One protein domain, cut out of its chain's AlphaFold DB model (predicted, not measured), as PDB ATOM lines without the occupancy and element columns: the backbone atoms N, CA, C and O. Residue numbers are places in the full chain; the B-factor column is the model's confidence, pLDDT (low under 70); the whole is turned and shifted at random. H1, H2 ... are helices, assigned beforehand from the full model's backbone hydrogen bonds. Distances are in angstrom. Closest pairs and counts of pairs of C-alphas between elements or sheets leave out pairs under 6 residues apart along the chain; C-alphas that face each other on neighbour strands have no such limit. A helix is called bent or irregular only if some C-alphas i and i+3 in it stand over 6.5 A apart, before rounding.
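Overview. This is residues 158 to 263 of the 566 residues of an uncharacterized protein of Salmonella muenchen (UniProt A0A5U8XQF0). Three helices, H2, H3 and H5, pack side by side as a core; H4 crosses H2's first end, H6 crosses H3, and short H1 packs outside on H2. The printed part has 106 residues with six named helices, H1 to H6 in order along the chain, which hold 68 of them, and no named strand; the class is all helix. The whole is compact, radius of gyration of the C-alphas 12.6 A, spanning 35 by 30 by 24 A.

Along the chain. H1, residues 158 to 162, begins at C-alpha (0.332, 27.001, 123.373). H2, residues 178 to 190, is irregular: C-alphas 186 and 189 are 7.0 A apart. H3, residues 194 to 213, measures 28.2 A. H4 is residues 217 to 226, H5 235 to 243. H6, residues 251 to 261, ends at C-alpha (16.949, 17.246, 141.090).

Arrangement. H2, the hub, forms a hairpin with H3; closest C-alphas, Val 180 and Asp 208, 6.2 A. H5 touches H2, closest C-alphas Ala 183 and Gly 235, 4.5 A. H6 touches H3 with residues 203 to 210 of H3 alone, closest C-alphas Val 203 and Ala 251, 6.3 A. Every O i to N i+4 pair is within hydrogen-bond range except in H2, 7 of 9.

Size, cuts and confidence. The printed part has no cut. Residues 163 to 177 form a long link. No printed residue is under 70 in pLDDT.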
ATOM      1  N   ASP A 158       1.513  27.192 124.213       86.31
ATOM      2  CA  ASP A 158       0.332  27.001 123.373       86.31
ATOM      3  C   ASP A 158       0.560  27.611 121.977       86.31
ATOM      4  O   ASP A 158       0.324  26.939 120.971       86.31
ATOM      5  N   GLY A 159       1.164  28.805 121.889       82.50
ATOM      6  CA  GLY A 159       1.536  29.422 120.610       82.50
ATOM      7  C   GLY A 159       2.552  28.610 119.791       82.50
ATOM      8  O   GLY A 159       2.443  28.530 118.566       82.50
ATOM      9  N   ARG A 160       3.527  27.954 120.441       84.31
ATOM     10  CA  ARG A 160       4.463  27.035 119.760       84.31
ATOM     11  C   ARG A 160       3.775  25.766 119.261       84.31
ATOM     12  O   ARG A 160       4.168  25.233 118.225       84.31
ATOM     13  N   VAL A 161       2.772  25.280 119.988       86.31
ATOM     14  CA  VAL A 161       2.035  24.059 119.648       86.31
ATOM     15  C   VAL A 161       1.042  24.295 118.511       86.31
ATOM     16  O   VAL A 161       0.941  23.453 117.623       86.31
ATOM     17  N   GLU A 162       0.340  25.429 118.497       82.12
ATOM     18  CA  GLU A 162      -0.632  25.769 117.446       82.12
ATOM     19  C   GLU A 162       0.005  25.896 116.053       82.12
ATOM     20  O   GLU A 162      -0.644  25.613 115.049       82.12
ATOM     21  N   GLY A 163       1.285  26.274 115.980       71.12
ATOM     22  CA  GLY A 163       2.038  26.359 114.724       71.12
ATOM     23  C   GLY A 163       2.691  25.051 114.261       71.12
ATOM     24  O   GLY A 163       3.392  25.058 113.248       71.12
ATOM     25  N   ALA A 164       2.532  23.947 114.996       79.75
ATOM     26  CA  ALA A 164       3.258  22.708 114.739       79.75
ATOM     27  C   ALA A 164       2.450  21.709 113.897       79.75
ATOM     28  O   ALA A 164       1.483  21.116 114.366       79.75
ATOM     29  N   GLU A 165       2.917  21.435 112.679       77.25
ATOM     30  CA  GLU A 165       2.419  20.327 111.857       77.25
ATOM     31  C   GLU A 165       3.296  19.084 112.074       77.25
ATOM     32  O   GLU A 165       4.453  19.031 111.651       77.25
ATOM     33  N   LEU A 166       2.758  18.076 112.766       83.25
ATOM     34  CA  LEU A 166       3.434  16.796 112.993       83.25
ATOM     35  C   LEU A 166       2.847  15.725 112.069       83.25
ATOM     36  O   LEU A 166       1.634  15.636 111.909       83.25
ATOM     37  N   GLY A 167       3.717  14.916 111.459       75.31
ATOM     38  CA  GLY A 167       3.310  13.862 110.524       75.31
ATOM     39  C   GLY A 167       2.592  12.676 111.179       75.31
ATOM     40  O   GLY A 167       2.360  12.646 112.390       75.31
ATOM     41  N   ASP A 168       2.288  11.666 110.360       75.38
ATOM     42  CA  ASP A 168       1.585  10.445 110.770       75.38
ATOM     43  C   ASP A 168       2.204   9.775 112.014       75.38
ATOM     44  O   ASP A 168       3.421   9.820 112.240       75.38
ATOM     45  N   ASN A 169       1.352   9.104 112.801       82.06
ATOM     46  CA  ASN A 169       1.650   8.493 114.107       82.06
ATOM     47  C   ASN A 169       1.890   9.486 115.255       82.06
ATOM     48  O   ASN A 169       2.378   9.084 116.310       82.06
ATOM     49  N   SER A 170       1.540  10.761 115.088       89.88
ATOM     50  CA  SER A 170       1.532  11.726 116.187       89.88
ATOM     51  C   SER A 170       0.312  11.548 117.104       89.88
ATOM     52  O   SER A 170      -0.791  11.291 116.629       89.88
ATOM     53  N   ILE A 171       0.496  11.736 118.416       94.19
ATOM     54  CA  ILE A 171      -0.586  11.765 119.416       94.19
ATOM     55  C   ILE A 171      -0.865  13.172 119.972       94.19
ATOM     56  O   ILE A 171      -1.576  13.300 120.967       94.19
ATOM     57  N   LEU A 172      -0.314  14.227 119.357       92.44
ATOM     58  CA  LEU A 172      -0.347  15.603 119.880       92.44
ATOM     59  C   LEU A 172      -1.752  16.086 120.281       92.44
ATOM     60  O   LEU A 172      -1.898  16.705 121.331       92.44
ATOM     61  N   GLU A 173      -2.777  15.789 119.479       89.31
ATOM     62  CA  GLU A 173      -4.163  16.213 119.737       89.31
ATOM     63  C   GLU A 173      -4.790  15.538 120.967       89.31
ATOM     64  O   GLU A 173      -5.763  16.040 121.526       89.31
ATOM     65  N   SER A 174      -4.243  14.399 121.399       91.25
ATOM     66  CA  SER A 174      -4.724  13.669 122.576       91.25
ATOM     67  C   SER A 174      -4.096  14.143 123.890       91.25
ATOM     68  O   SER A 174      -4.644  13.865 124.958       91.25
ATOM     69  N   LEU A 175      -2.966  14.855 123.813       94.19
ATOM     70  CA  LEU A 175      -2.241  15.383 124.967       94.19
ATOM     71  C   LEU A 175      -2.920  16.660 125.470       94.19
ATOM     72  O   LEU A 175      -3.311  17.518 124.676       94.19
ATOM     73  N   LYS A 176      -3.049  16.803 126.790       93.25
ATOM     74  CA  LYS A 176      -3.798  17.903 127.415       93.25
ATOM     75  C   LYS A 176      -2.907  18.960 128.051       93.25
ATOM     76  O   LYS A 176      -3.289  20.126 128.058       93.25
ATOM     77  N   SER A 177      -1.763  18.569 128.603       93.56
ATOM     78  CA  SER A 177      -0.883  19.468 129.345       93.56
ATOM     79  C   SER A 177      -0.049  20.337 128.410       93.56
ATOM     80  O   SER A 177       0.624  19.808 127.520       93.56
ATOM     81  N   SER A 178      -0.040  21.659 128.618       92.81
ATOM     82  CA  SER A 178       0.688  22.591 127.744       92.81
ATOM     83  C   SER A 178       2.190  22.297 127.753       92.81
ATOM     84  O   SER A 178       2.806  22.181 126.692       92.81
ATOM     85  N   SER A 179       2.776  22.054 128.928       92.81
ATOM     86  CA  SER A 179       4.194  21.691 129.044       92.81
ATOM     87  C   SER A 179       4.534  20.350 128.371       92.81
ATOM     88  O   SER A 179       5.580  20.244 127.722       92.81
ATOM     89  N   VAL A 180       3.673  19.328 128.444       96.38
ATOM     90  CA  VAL A 180       3.914  18.042 127.758       96.38
ATOM     91  C   VAL A 180       3.792  18.198 126.240       96.38
ATOM     92  O   VAL A 180       4.644  17.691 125.509       96.38
ATOM     93  N   ARG A 181       2.789  18.943 125.760       95.75
ATOM     94  CA  ARG A 181       2.593  19.245 124.331       95.75
ATOM     95  C   ARG A 181       3.785  20.001 123.741       95.75
ATOM     96  O   ARG A 181       4.290  19.604 122.693       95.75
ATOM     97  N   ASP A 182       4.285  21.020 124.438       93.69
ATOM     98  CA  ASP A 182       5.464  21.802 124.037       93.69
ATOM     99  C   ASP A 182       6.728  20.931 123.924       93.69
ATOM    100  O   ASP A 182       7.457  20.974 122.923       93.69
ATOM    101  N   ALA A 183       6.966  20.055 124.909       95.44
ATOM    102  CA  ALA A 183       8.051  19.075 124.828       95.44
ATOM    103  C   ALA A 183       7.869  18.118 123.649       95.44
ATOM    104  O   ALA A 183       8.830  17.836 122.933       95.44
ATOM    105  N   TYR A 184       6.654  17.613 123.457       95.88
ATOM    106  CA  TYR A 184       6.351  16.638 122.423       95.88
ATOM    107  C   TYR A 184       6.595  17.215 121.026       95.88
ATOM    108  O   TYR A 184       7.319  16.604 120.245       95.88
ATOM    109  N   VAL A 185       6.109  18.426 120.740       94.81
ATOM    110  CA  VAL A 185       6.380  19.141 119.477       94.81
ATOM    111  C   VAL A 185       7.880  19.336 119.254       94.81
ATOM    112  O   VAL A 185       8.380  19.135 118.148       94.81
ATOM    113  N   THR A 186       8.621  19.672 120.310       92.19
ATOM    114  CA  THR A 186      10.070  19.896 120.226       92.19
ATOM    115  C   THR A 186      10.854  18.605 119.942       92.19
ATOM    116  O   THR A 186      11.902  18.630 119.287       92.19
ATOM    117  N   VAL A 187      10.389  17.468 120.467       94.12
ATOM    118  CA  VAL A 187      11.131  16.198 120.454       94.12
ATOM    119  C   VAL A 187      10.683  15.255 119.339       94.12
ATOM    120  O   VAL A 187      11.527  14.563 118.776       94.12
ATOM    121  N   PHE A 188       9.408  15.257 118.946       93.25
ATOM    122  CA  PHE A 188       8.864  14.357 117.922       93.25
ATOM    123  C   PHE A 188       9.640  14.357 116.593       93.25
ATOM    124  O   PHE A 188       9.920  13.269 116.089       93.25
ATOM    125  N   PRO A 189      10.109  15.503 116.052       91.50
ATOM    126  CA  PRO A 189      10.926  15.514 114.832       91.50
ATOM    127  C   PRO A 189      12.260  14.752 114.941       91.50
ATOM    128  O   PRO A 189      12.880  14.437 113.926       91.50
ATOM    129  N   GLN A 190      12.728  14.459 116.159       91.25
ATOM    130  CA  GLN A 190      13.972  13.727 116.417       91.25
ATOM    131  C   GLN A 190      13.769  12.201 116.332       91.25
ATOM    132  O   GLN A 190      14.740  11.469 116.140       91.25
ATOM    133  N   ALA A 191      12.523  11.718 116.417       91.06
ATOM    134  CA  ALA A 191      12.172  10.303 116.324       91.06
ATOM    135  C   ALA A 191      12.092   9.845 114.854       91.06
ATOM    136  O   ALA A 191      11.077  10.013 114.174       91.06
ATOM    137  N   LYS A 192      13.190   9.272 114.346       88.31
ATOM    138  CA  LYS A 192      13.347   8.951 112.913       88.31
ATOM    139  C   LYS A 192      12.657   7.659 112.471       88.31
ATOM    140  O   LYS A 192      12.289   7.549 111.305       88.31
ATOM    141  N   ASP A 193      12.484   6.700 113.373       91.31
ATOM    142  CA  ASP A 193      11.919   5.376 113.096       91.31
ATOM    143  C   ASP A 193      10.652   5.095 113.925       91.31
ATOM    144  O   ASP A 193      10.406   5.726 114.955       91.31
ATOM    145  N   ASP A 194       9.845   4.127 113.482       91.06
ATOM    146  CA  ASP A 194       8.551   3.810 114.104       91.06
ATOM    147  C   ASP A 194       8.673   3.281 115.539       91.06
ATOM    148  O   ASP A 194       7.764   3.483 116.347       91.06
ATOM    149  N   LYS A 195       9.794   2.638 115.894       92.81
ATOM    150  CA  LYS A 195      10.028   2.167 117.265       92.81
ATOM    151  C   LYS A 195      10.258   3.360 118.194       92.81
ATOM    152  O   LYS A 195       9.626   3.423 119.247       92.81
ATOM    153  N   SER A 196      11.101   4.307 117.792       92.88
ATOM    154  CA  SER A 196      11.371   5.534 118.550       92.88
ATOM    155  C   SER A 196      10.131   6.426 118.666       92.88
ATOM    156  O   SER A 196       9.849   6.952 119.741       92.88
ATOM    157  N   LYS A 197       9.329   6.539 117.594       93.81
ATOM    158  CA  LYS A 197       8.036   7.249 117.625       93.81
ATOM    159  C   LYS A 197       7.052   6.596 118.592       93.81
ATOM    160  O   LYS A 197       6.429   7.289 119.388       93.81
ATOM    161  N   LYS A 198       6.945   5.263 118.571       94.38
ATOM    162  CA  LYS A 198       6.091   4.530 119.511       94.38
ATOM    163  C   LYS A 198       6.534   4.743 120.962       94.38
ATOM    164  O   LYS A 198       5.695   5.053 121.799       94.38
ATOM    165  N   ALA A 199       7.832   4.627 121.249       94.44
ATOM    166  CA  ALA A 199       8.368   4.852 122.593       94.44
ATOM    167  C   ALA A 199       8.081   6.277 123.094       94.44
ATOM    168  O   ALA A 199       7.626   6.454 124.224       94.44
ATOM    169  N   LEU A 200       8.275   7.282 122.233       96.62
ATOM    170  CA  LEU A 200       7.934   8.670 122.529       96.62
ATOM    171  C   LEU A 200       6.438   8.845 122.831       96.62
ATOM    172  O   LEU A 200       6.101   9.483 123.825       96.62
ATOM    173  N   ASN A 201       5.553   8.267 122.015       96.19
ATOM    174  CA  ASN A 201       4.104   8.346 122.216       96.19
ATOM    175  C   ASN A 201       3.674   7.703 123.538       96.19
ATOM    176  O   ASN A 201       2.936   8.317 124.307       96.19
ATOM    177  N   ASP A 202       4.163   6.494 123.825       95.62
ATOM    178  CA  ASP A 202       3.825   5.755 125.045       95.62
ATOM    179  C   ASP A 202       4.276   6.529 126.301       95.62
ATOM    180  O   ASP A 202       3.533   6.630 127.285       95.62
ATOM    181  N   VAL A 203       5.476   7.126 126.262       97.44
ATOM    182  CA  VAL A 203       6.022   7.939 127.359       97.44
ATOM    183  C   VAL A 203       5.302   9.288 127.487       97.44
ATOM    184  O   VAL A 203       4.964   9.697 128.596       97.44
ATOM    185  N   ALA A 204       5.010   9.980 126.386       97.44
ATOM    186  CA  ALA A 204       4.278  11.245 126.426       97.44
ATOM    187  C   ALA A 204       2.852  11.056 126.965       97.44
ATOM    188  O   ALA A 204       2.424  11.815 127.832       97.44
ATOM    189  N   ALA A 205       2.154   9.999 126.537       97.06
ATOM    190  CA  ALA A 205       0.807   9.687 127.002       97.06
ATOM    191  C   ALA A 205       0.760   9.374 128.507       97.06
ATOM    192  O   ALA A 205      -0.131   9.858 129.206       97.06
ATOM    193  N   ILE A 206       1.715   8.589 129.033       96.19
ATOM    194  CA  ILE A 206       1.734   8.291 130.475       96.19
ATOM    195  C   ILE A 206       2.073   9.535 131.300       96.19
ATOM    196  O   ILE A 206       1.475   9.734 132.353       96.19
ATOM    197  N   LEU A 207       2.991  10.388 130.833       97.06
ATOM    198  CA  LEU A 207       3.348  11.621 131.535       97.06
ATOM    199  C   LEU A 207       2.175  12.609 131.544       97.06
ATOM    200  O   LEU A 207       1.844  13.117 132.610       97.06
ATOM    201  N   ASP A 208       1.492  12.802 130.413       97.25
ATOM    202  CA  ASP A 208       0.299  13.656 130.318       97.25
ATOM    203  C   ASP A 208      -0.827  13.181 131.246       97.25
ATOM    204  O   ASP A 208      -1.371  13.960 132.032       97.25
ATOM    205  N   ALA A 209      -1.106  11.872 131.243       96.06
ATOM    206  CA  ALA A 209      -2.072  11.272 132.155       96.06
ATOM    207  C   ALA A 209      -1.695  11.523 133.622       96.06
ATOM    208  O   ALA A 209      -2.546  11.905 134.424       96.06
ATOM    209  N   ARG A 210      -0.410  11.381 133.977       95.31
ATOM    210  CA  ARG A 210       0.070  11.633 135.342       95.31
ATOM    211  C   ARG A 210      -0.039  13.095 135.746       95.31
ATOM    212  O   ARG A 210      -0.430  13.342 136.881       95.31
ATOM    213  N   VAL A 211       0.257  14.040 134.852       96.12
ATOM    214  CA  VAL A 211       0.062  15.479 135.102       96.12
ATOM    215  C   VAL A 211      -1.408  15.776 135.379       96.12
ATOM    216  O   VAL A 211      -1.726  16.470 136.346       96.12
ATOM    217  N   HIS A 212      -2.310  15.214 134.579       94.12
ATOM    218  CA  HIS A 212      -3.743  15.398 134.758       94.12
ATOM    219  C   HIS A 212      -4.254  14.770 136.068       94.12
ATOM    220  O   HIS A 212      -4.990  15.420 136.811       94.12
ATOM    221  N   ASP A 213      -3.834  13.540 136.391       93.56
ATOM    222  CA  ASP A 213      -4.213  12.822 137.619       93.56
ATOM    223  C   ASP A 213      -3.871  13.616 138.890       93.56
ATOM    224  O   ASP A 213      -4.635  13.626 139.859       93.56
ATOM    225  N   VAL A 214      -2.713  14.283 138.894       93.25
ATOM    226  CA  VAL A 214      -2.232  15.078 140.034       93.25
ATOM    227  C   VAL A 214      -2.633  16.552 139.957       93.25
ATOM    228  O   VAL A 214      -2.254  17.311 140.845       93.25
ATOM    229  N   GLN A 215      -3.397  16.953 138.932       93.19
ATOM    230  CA  GLN A 215      -3.773  18.348 138.662       93.19
ATOM    231  C   GLN A 215      -2.549  19.284 138.579       93.19
ATOM    232  O   GLN A 215      -2.574  20.412 139.064       93.19
ATOM    233  N   GLY A 216      -1.458  18.801 137.979       92.12
ATOM    234  CA  GLY A 216      -0.142  19.440 138.015       92.12
ATOM    235  C   GLY A 216       0.132  20.486 136.939       92.12
ATOM    236  O   GLY A 216       1.270  20.923 136.838       92.12
ATOM    237  N   GLU A 217      -0.856  20.881 136.134       92.56
ATOM    238  CA  GLU A 217      -0.657  21.772 134.980       92.56
ATOM    239  C   GLU A 217       0.104  23.054 135.354       92.56
ATOM    240  O   GLU A 217       1.192  23.304 134.840       92.56
ATOM    241  N   ASN A 218      -0.415  23.811 136.323       91.62
ATOM    242  CA  ASN A 218       0.220  25.054 136.766       91.62
ATOM    243  C   ASN A 218       1.604  24.789 137.370       91.62
ATOM    244  O   ASN A 218       2.554  25.490 137.057       91.62
ATOM    245  N   TYR A 219       1.745  23.721 138.161       93.62
ATOM    246  CA  TYR A 219       3.017  23.349 138.781       93.62
ATOM    247  C   TYR A 219       4.121  23.080 137.747       93.62
ATOM    248  O   TYR A 219       5.255  23.528 137.911       93.62
ATOM    249  N   PHE A 220       3.812  22.343 136.675       94.81
ATOM    250  CA  PHE A 220       4.796  22.026 135.640       94.81
ATOM    251  C   PHE A 220       5.059  23.189 134.684       94.81
ATOM    252  O   PHE A 220       6.178  23.303 134.177       94.81
ATOM    253  N   ASN A 221       4.081  24.070 134.481       91.88
ATOM    254  CA  ASN A 221       4.280  25.325 133.760       91.88
ATOM    255  C   ASN A 221       5.196  26.266 134.566       91.88
ATOM    256  O   ASN A 221       6.192  26.746 134.026       91.88
ATOM    257  N   ASP A 222       4.966  26.404 135.876       90.31
ATOM    258  CA  ASP A 222       5.845  27.139 136.795       90.31
ATOM    259  C   ASP A 222       7.263  26.548 136.815       90.31
ATOM    260  O   ASP A 222       8.246  27.286 136.740       90.31
ATOM    261  N   LEU A 223       7.407  25.215 136.870       90.19
ATOM    262  CA  LEU A 223       8.722  24.560 136.775       90.19
ATOM    263  C   LEU A 223       9.406  24.851 135.433       90.19
ATOM    264  O   LEU A 223      10.614  25.089 135.410       90.19
ATOM    265  N   SER A 224       8.657  24.825 134.328       89.69
ATOM    266  CA  SER A 224       9.193  25.076 132.984       89.69
ATOM    267  C   SER A 224       9.649  26.533 132.808       89.69
ATOM    268  O   SER A 224      10.653  26.819 132.153       89.69
ATOM    269  N   ALA A 225       8.962  27.475 133.451       86.56
ATOM    270  CA  ALA A 225       9.406  28.861 133.520       86.56
ATOM    271  C   ALA A 225      10.653  29.008 134.415       86.56
ATOM    272  O   ALA A 225      11.670  29.562 133.992       86.56
ATOM    273  N   ALA A 226      10.611  28.459 135.634       83.88
ATOM    274  CA  ALA A 226      11.595  28.727 136.685       83.88
ATOM    275  C   ALA A 226      12.914  27.951 136.558       83.88
ATOM    276  O   ALA A 226      13.979  28.475 136.885       83.88
ATOM    277  N   ALA A 227      12.845  26.675 136.171       82.62
ATOM    278  CA  ALA A 227      13.959  25.730 136.287       82.62
ATOM    279  C   ALA A 227      14.628  25.403 134.944       82.62
ATOM    280  O   ALA A 227      15.741  24.886 134.920       82.62
ATOM    281  N   THR A 228      13.972  25.687 133.822       79.44
ATOM    282  CA  THR A 228      14.463  25.332 132.478       79.44
ATOM    283  C   THR A 228      14.583  26.536 131.546       79.44
ATOM    284  O   THR A 228      14.857  26.368 130.356       79.44
ATOM    285  N   GLY A 229      14.417  27.753 132.079       75.19
ATOM    286  CA  GLY A 229      14.574  29.001 131.333       75.19
ATOM    287  C   GLY A 229      13.558  29.146 130.201       75.19
ATOM    288  O   GLY A 229      13.936  29.542 129.099       75.19
ATOM    289  N   GLY A 230      12.302  28.756 130.444       77.00
ATOM    290  CA  GLY A 230      11.203  28.865 129.478       77.00
ATOM    291  C   GLY A 230      11.104  27.713 128.471       77.00
ATOM    292  O   GLY A 230      10.305  27.778 127.541       77.00
ATOM    293  N   LYS A 231      11.900  26.648 128.629       86.88
ATOM    294  CA  LYS A 231      11.755  25.399 127.856       86.88
ATOM    295  C   LYS A 231      10.886  24.408 128.616       86.88
ATOM    296  O   LYS A 231      10.936  24.387 129.839       86.88
ATOM    297  N   SER A 232      10.178  23.518 127.924       90.12
ATOM    298  CA  SER A 232       9.413  22.479 128.619       90.12
ATOM    299  C   SER A 232      10.275  21.596 129.525       90.12
ATOM    300  O   SER A 232      11.285  21.019 129.099       90.12
ATOM    301  N   PHE A 233       9.802  21.420 130.759       92.81
ATOM    302  CA  PHE A 233      10.362  20.499 131.737       92.81
ATOM    303  C   PHE A 233      10.358  19.034 131.264       92.81
ATOM    304  O   PHE A 233      11.233  18.261 131.647       92.81
ATOM    305  N   PHE A 234       9.430  18.640 130.388       96.38
ATOM    306  CA  PHE A 234       9.305  17.257 129.909       96.38
ATOM    307  C   PHE A 234      10.265  16.912 128.763       96.38
ATOM    308  O   PHE A 234      10.497  15.735 128.484       96.38
ATOM    309  N   GLY A 235      10.863  17.917 128.115       94.12
ATOM    310  CA  GLY A 235      11.729  17.735 126.947       94.12
ATOM    311  C   GLY A 235      12.871  16.727 127.156       94.12
ATOM    312  O   GLY A 235      13.038  15.844 126.316       94.12
ATOM    313  N   PRO A 236      13.651  16.803 128.254       94.38
ATOM    314  CA  PRO A 236      14.718  15.839 128.537       94.38
ATOM    315  C   PRO A 236      14.228  14.391 128.676       94.38
ATOM    316  O   PRO A 236      14.872  13.483 128.160       94.38
ATOM    317  N   ILE A 237      13.074  14.175 129.316       95.00
ATOM    318  CA  ILE A 237      12.491  12.840 129.519       95.00
ATOM    319  C   ILE A 237      12.065  12.252 128.170       95.00
ATOM    320  O   ILE A 237      12.415  11.123 127.836       95.00
ATOM    321  N   LEU A 238      11.374  13.044 127.346       96.50
ATOM    322  CA  LEU A 238      10.939  12.600 126.022       96.50
ATOM    323  C   LEU A 238      12.120  12.292 125.087       96.50
ATOM    324  O   LEU A 238      12.038  11.357 124.294       96.50
ATOM    325  N   LYS A 239      13.237  13.021 125.197       95.75
ATOM    326  CA  LYS A 239      14.461  12.714 124.432       95.75
ATOM    327  C   LYS A 239      15.039  11.352 124.798       95.75
ATOM    328  O   LYS A 239      15.294  10.556 123.902       95.75
ATOM    329  N   LYS A 240      15.136  11.047 126.097       93.56
ATOM    330  CA  LYS A 240      15.560   9.720 126.568       93.56
ATOM    331  C   LYS A 240      14.652   8.607 126.037       93.56
ATOM    332  O   LYS A 240      15.126   7.521 125.726       93.56
ATOM    333  N   ALA A 241      13.349   8.867 125.899       94.31
ATOM    334  CA  ALA A 241      12.414   7.893 125.334       94.31
ATOM    335  C   ALA A 241      12.693   7.615 123.848       94.31
ATOM    336  O   ALA A 241      12.681   6.460 123.428       94.31
ATOM    337  N   VAL A 242      12.994   8.659 123.062       93.81
ATOM    338  CA  VAL A 242      13.412   8.524 121.654       93.81
ATOM    339  C   VAL A 242      14.727   7.753 121.535       93.81
ATOM    340  O   VAL A 242      14.876   6.935 120.633       93.81
ATOM    341  N   GLU A 243      15.664   7.980 122.453       92.81
ATOM    342  CA  GLU A 243      16.958   7.285 122.505       92.81
ATOM    343  C   GLU A 243      16.832   5.821 122.978       92.81
ATOM    344  O   GLU A 243      17.746   5.022 122.779       92.81
ATOM    345  N   GLY A 244      15.674   5.438 123.528       89.25
ATOM    346  CA  GLY A 244      15.424   4.107 124.083       89.25
ATOM    347  C   GLY A 244      16.007   3.898 125.484       89.25
ATOM    348  O   GLY A 244      16.049   2.761 125.950       89.25
ATOM    349  N   ASP A 245      16.425   4.979 126.146       89.31
ATOM    350  CA  ASP A 245      17.042   4.980 127.475       89.31
ATOM    351  C   ASP A 245      16.020   4.852 128.609       89.31
ATOM    352  O   ASP A 245      16.377   4.468 129.722       89.31
ATOM    353  N   ILE A 246      14.751   5.179 128.344       92.12
ATOM    354  CA  ILE A 246      13.658   5.017 129.306       92.12
ATOM    355  C   ILE A 246      12.441   4.358 128.663       92.12
ATOM    356  O   ILE A 246      12.106   4.602 127.502       92.12
ATOM    357  N   SER A 247      11.738   3.554 129.455       90.75
ATOM    358  CA  SER A 247      10.451   2.967 129.089       90.75
ATOM    359  C   SER A 247       9.264   3.717 129.705       90.75
ATOM    360  O   SER A 247       9.404   4.505 130.644       90.75
ATOM    361  N   GLN A 248       8.049   3.404 129.242       89.69
ATOM    362  CA  GLN A 248       6.798   3.895 129.841       89.69
ATOM    363  C   GLN A 248       6.707   3.595 131.349       89.69
ATOM    364  O   GLN A 248       6.155   4.387 132.112       89.69
ATOM    365  N   ARG A 249       7.257   2.453 131.786       88.06
ATOM    366  CA  ARG A 249       7.240   2.019 133.188       88.06
ATOM    367  C   ARG A 249       8.111   2.915 134.074       88.06
ATOM    368  O   ARG A 249       7.725   3.227 135.194       88.06
ATOM    369  N   GLU A 250       9.247   3.367 133.550       89.75
ATOM    370  CA  GLU A 250      10.228   4.184 134.277       89.75
ATOM    371  C   GLU A 250       9.924   5.685 134.201       89.75
ATOM    372  O   GLU A 250      10.363   6.445 135.061       89.75
ATOM    373  N   ALA A 251       9.119   6.119 133.225       93.19
ATOM    374  CA  ALA A 251       8.834   7.529 132.957       93.19
ATOM    375  C   ALA A 251       8.347   8.318 134.186       93.19
ATOM    376  O   ALA A 251       8.754   9.459 134.393       93.19
ATOM    377  N   THR A 252       7.500   7.719 135.035       93.94
ATOM    378  CA  THR A 252       7.006   8.407 136.247       93.94
ATOM    379  C   THR A 252       8.117   8.588 137.287       93.94
ATOM    380  O   THR A 252       8.188   9.636 137.926       93.94
ATOM    381  N   LEU A 253       9.003   7.600 137.451       91.81
ATOM    382  CA  LEU A 253      10.135   7.705 138.375       91.81
ATOM    383  C   LEU A 253      11.186   8.693 137.861       91.81
ATOM    384  O   LEU A 253      11.733   9.464 138.647       91.81
ATOM    385  N   GLU A 254      11.427   8.715 136.551       93.31
ATOM    386  CA  GLU A 254      12.300   9.702 135.913       93.31
ATOM    387  C   GLU A 254      11.759  11.124 136.122       93.31
ATOM    388  O   GLU A 254      12.509  12.012 136.522       93.31
ATOM    389  N   LEU A 255      10.443  11.330 135.969       95.25
ATOM    390  CA  LEU A 255       9.796  12.609 136.268       95.25
ATOM    391  C   LEU A 255      10.013  13.031 137.727       95.25
ATOM    392  O   LEU A 255      10.428  14.159 137.987       95.25
ATOM    393  N   ILE A 256       9.770  12.128 138.681       94.56
ATOM    394  CA  ILE A 256       9.999  12.376 140.116       94.56
ATOM    395  C   ILE A 256      11.467  12.732 140.376       94.56
ATOM    396  O   ILE A 256      11.757  13.697 141.083       94.56
ATOM    397  N   THR A 257      12.389  11.985 139.771       91.06
ATOM    398  CA  THR A 257      13.834  12.199 139.897       91.06
ATOM    399  C   THR A 257      14.226  13.574 139.376       91.06
ATOM    400  O   THR A 257      14.945  14.305 140.059       91.06
ATOM    401  N   GLN A 258      13.698  13.972 138.218       93.38
ATOM    402  CA  GLN A 258      13.965  15.281 137.643       93.38
ATOM    403  C   GLN A 258      13.388  16.409 138.509       93.38
ATOM    404  O   GLN A 258      14.087  17.394 138.743       93.38
ATOM    405  N   ILE A 259      12.164  16.268 139.043       92.69
ATOM    406  CA  ILE A 259      11.561  17.250 139.967       92.69
ATOM    407  C   ILE A 259      12.463  17.437 141.188       92.69
ATOM    408  O   ILE A 259      12.808  18.566 141.539       92.69
ATOM    409  N   VAL A 260      12.878  16.341 141.826       88.38
ATOM    410  CA  VAL A 260      13.728  16.390 143.021       88.38
ATOM    411  C   VAL A 260      15.098  16.998 142.704       88.38
ATOM    412  O   VAL A 260      15.595  17.806 143.489       88.38
ATOM    413  N   ALA A 261      15.668  16.697 141.534       87.50
ATOM    414  CA  ALA A 261      16.949  17.246 141.090       87.50
ATOM    415  C   ALA A 261      16.933  18.773 140.894       87.50
ATOM    416  O   ALA A 261      17.974  19.408 141.054       87.50
ATOM    417  N   THR A 262      15.772  19.383 140.620       85.38
ATOM    418  CA  THR A 262      15.660  20.857 140.582       85.38
ATOM    419  C   THR A 262      15.820  21.515 141.956       85.38
ATOM    420  O   THR A 262      16.038  22.722 142.044       85.38
ATOM    421  N   GLY A 263      15.664  20.758 143.046       84.88
ATOM    422  CA  GLY A 263      15.595  21.300 144.403       84.88
ATOM    423  C   GLY A 263      14.257  21.965 144.754       84.88
ATOM    424  O   GLY A 263      14.118  22.468 145.869       84.88
TER     425      GLY A 263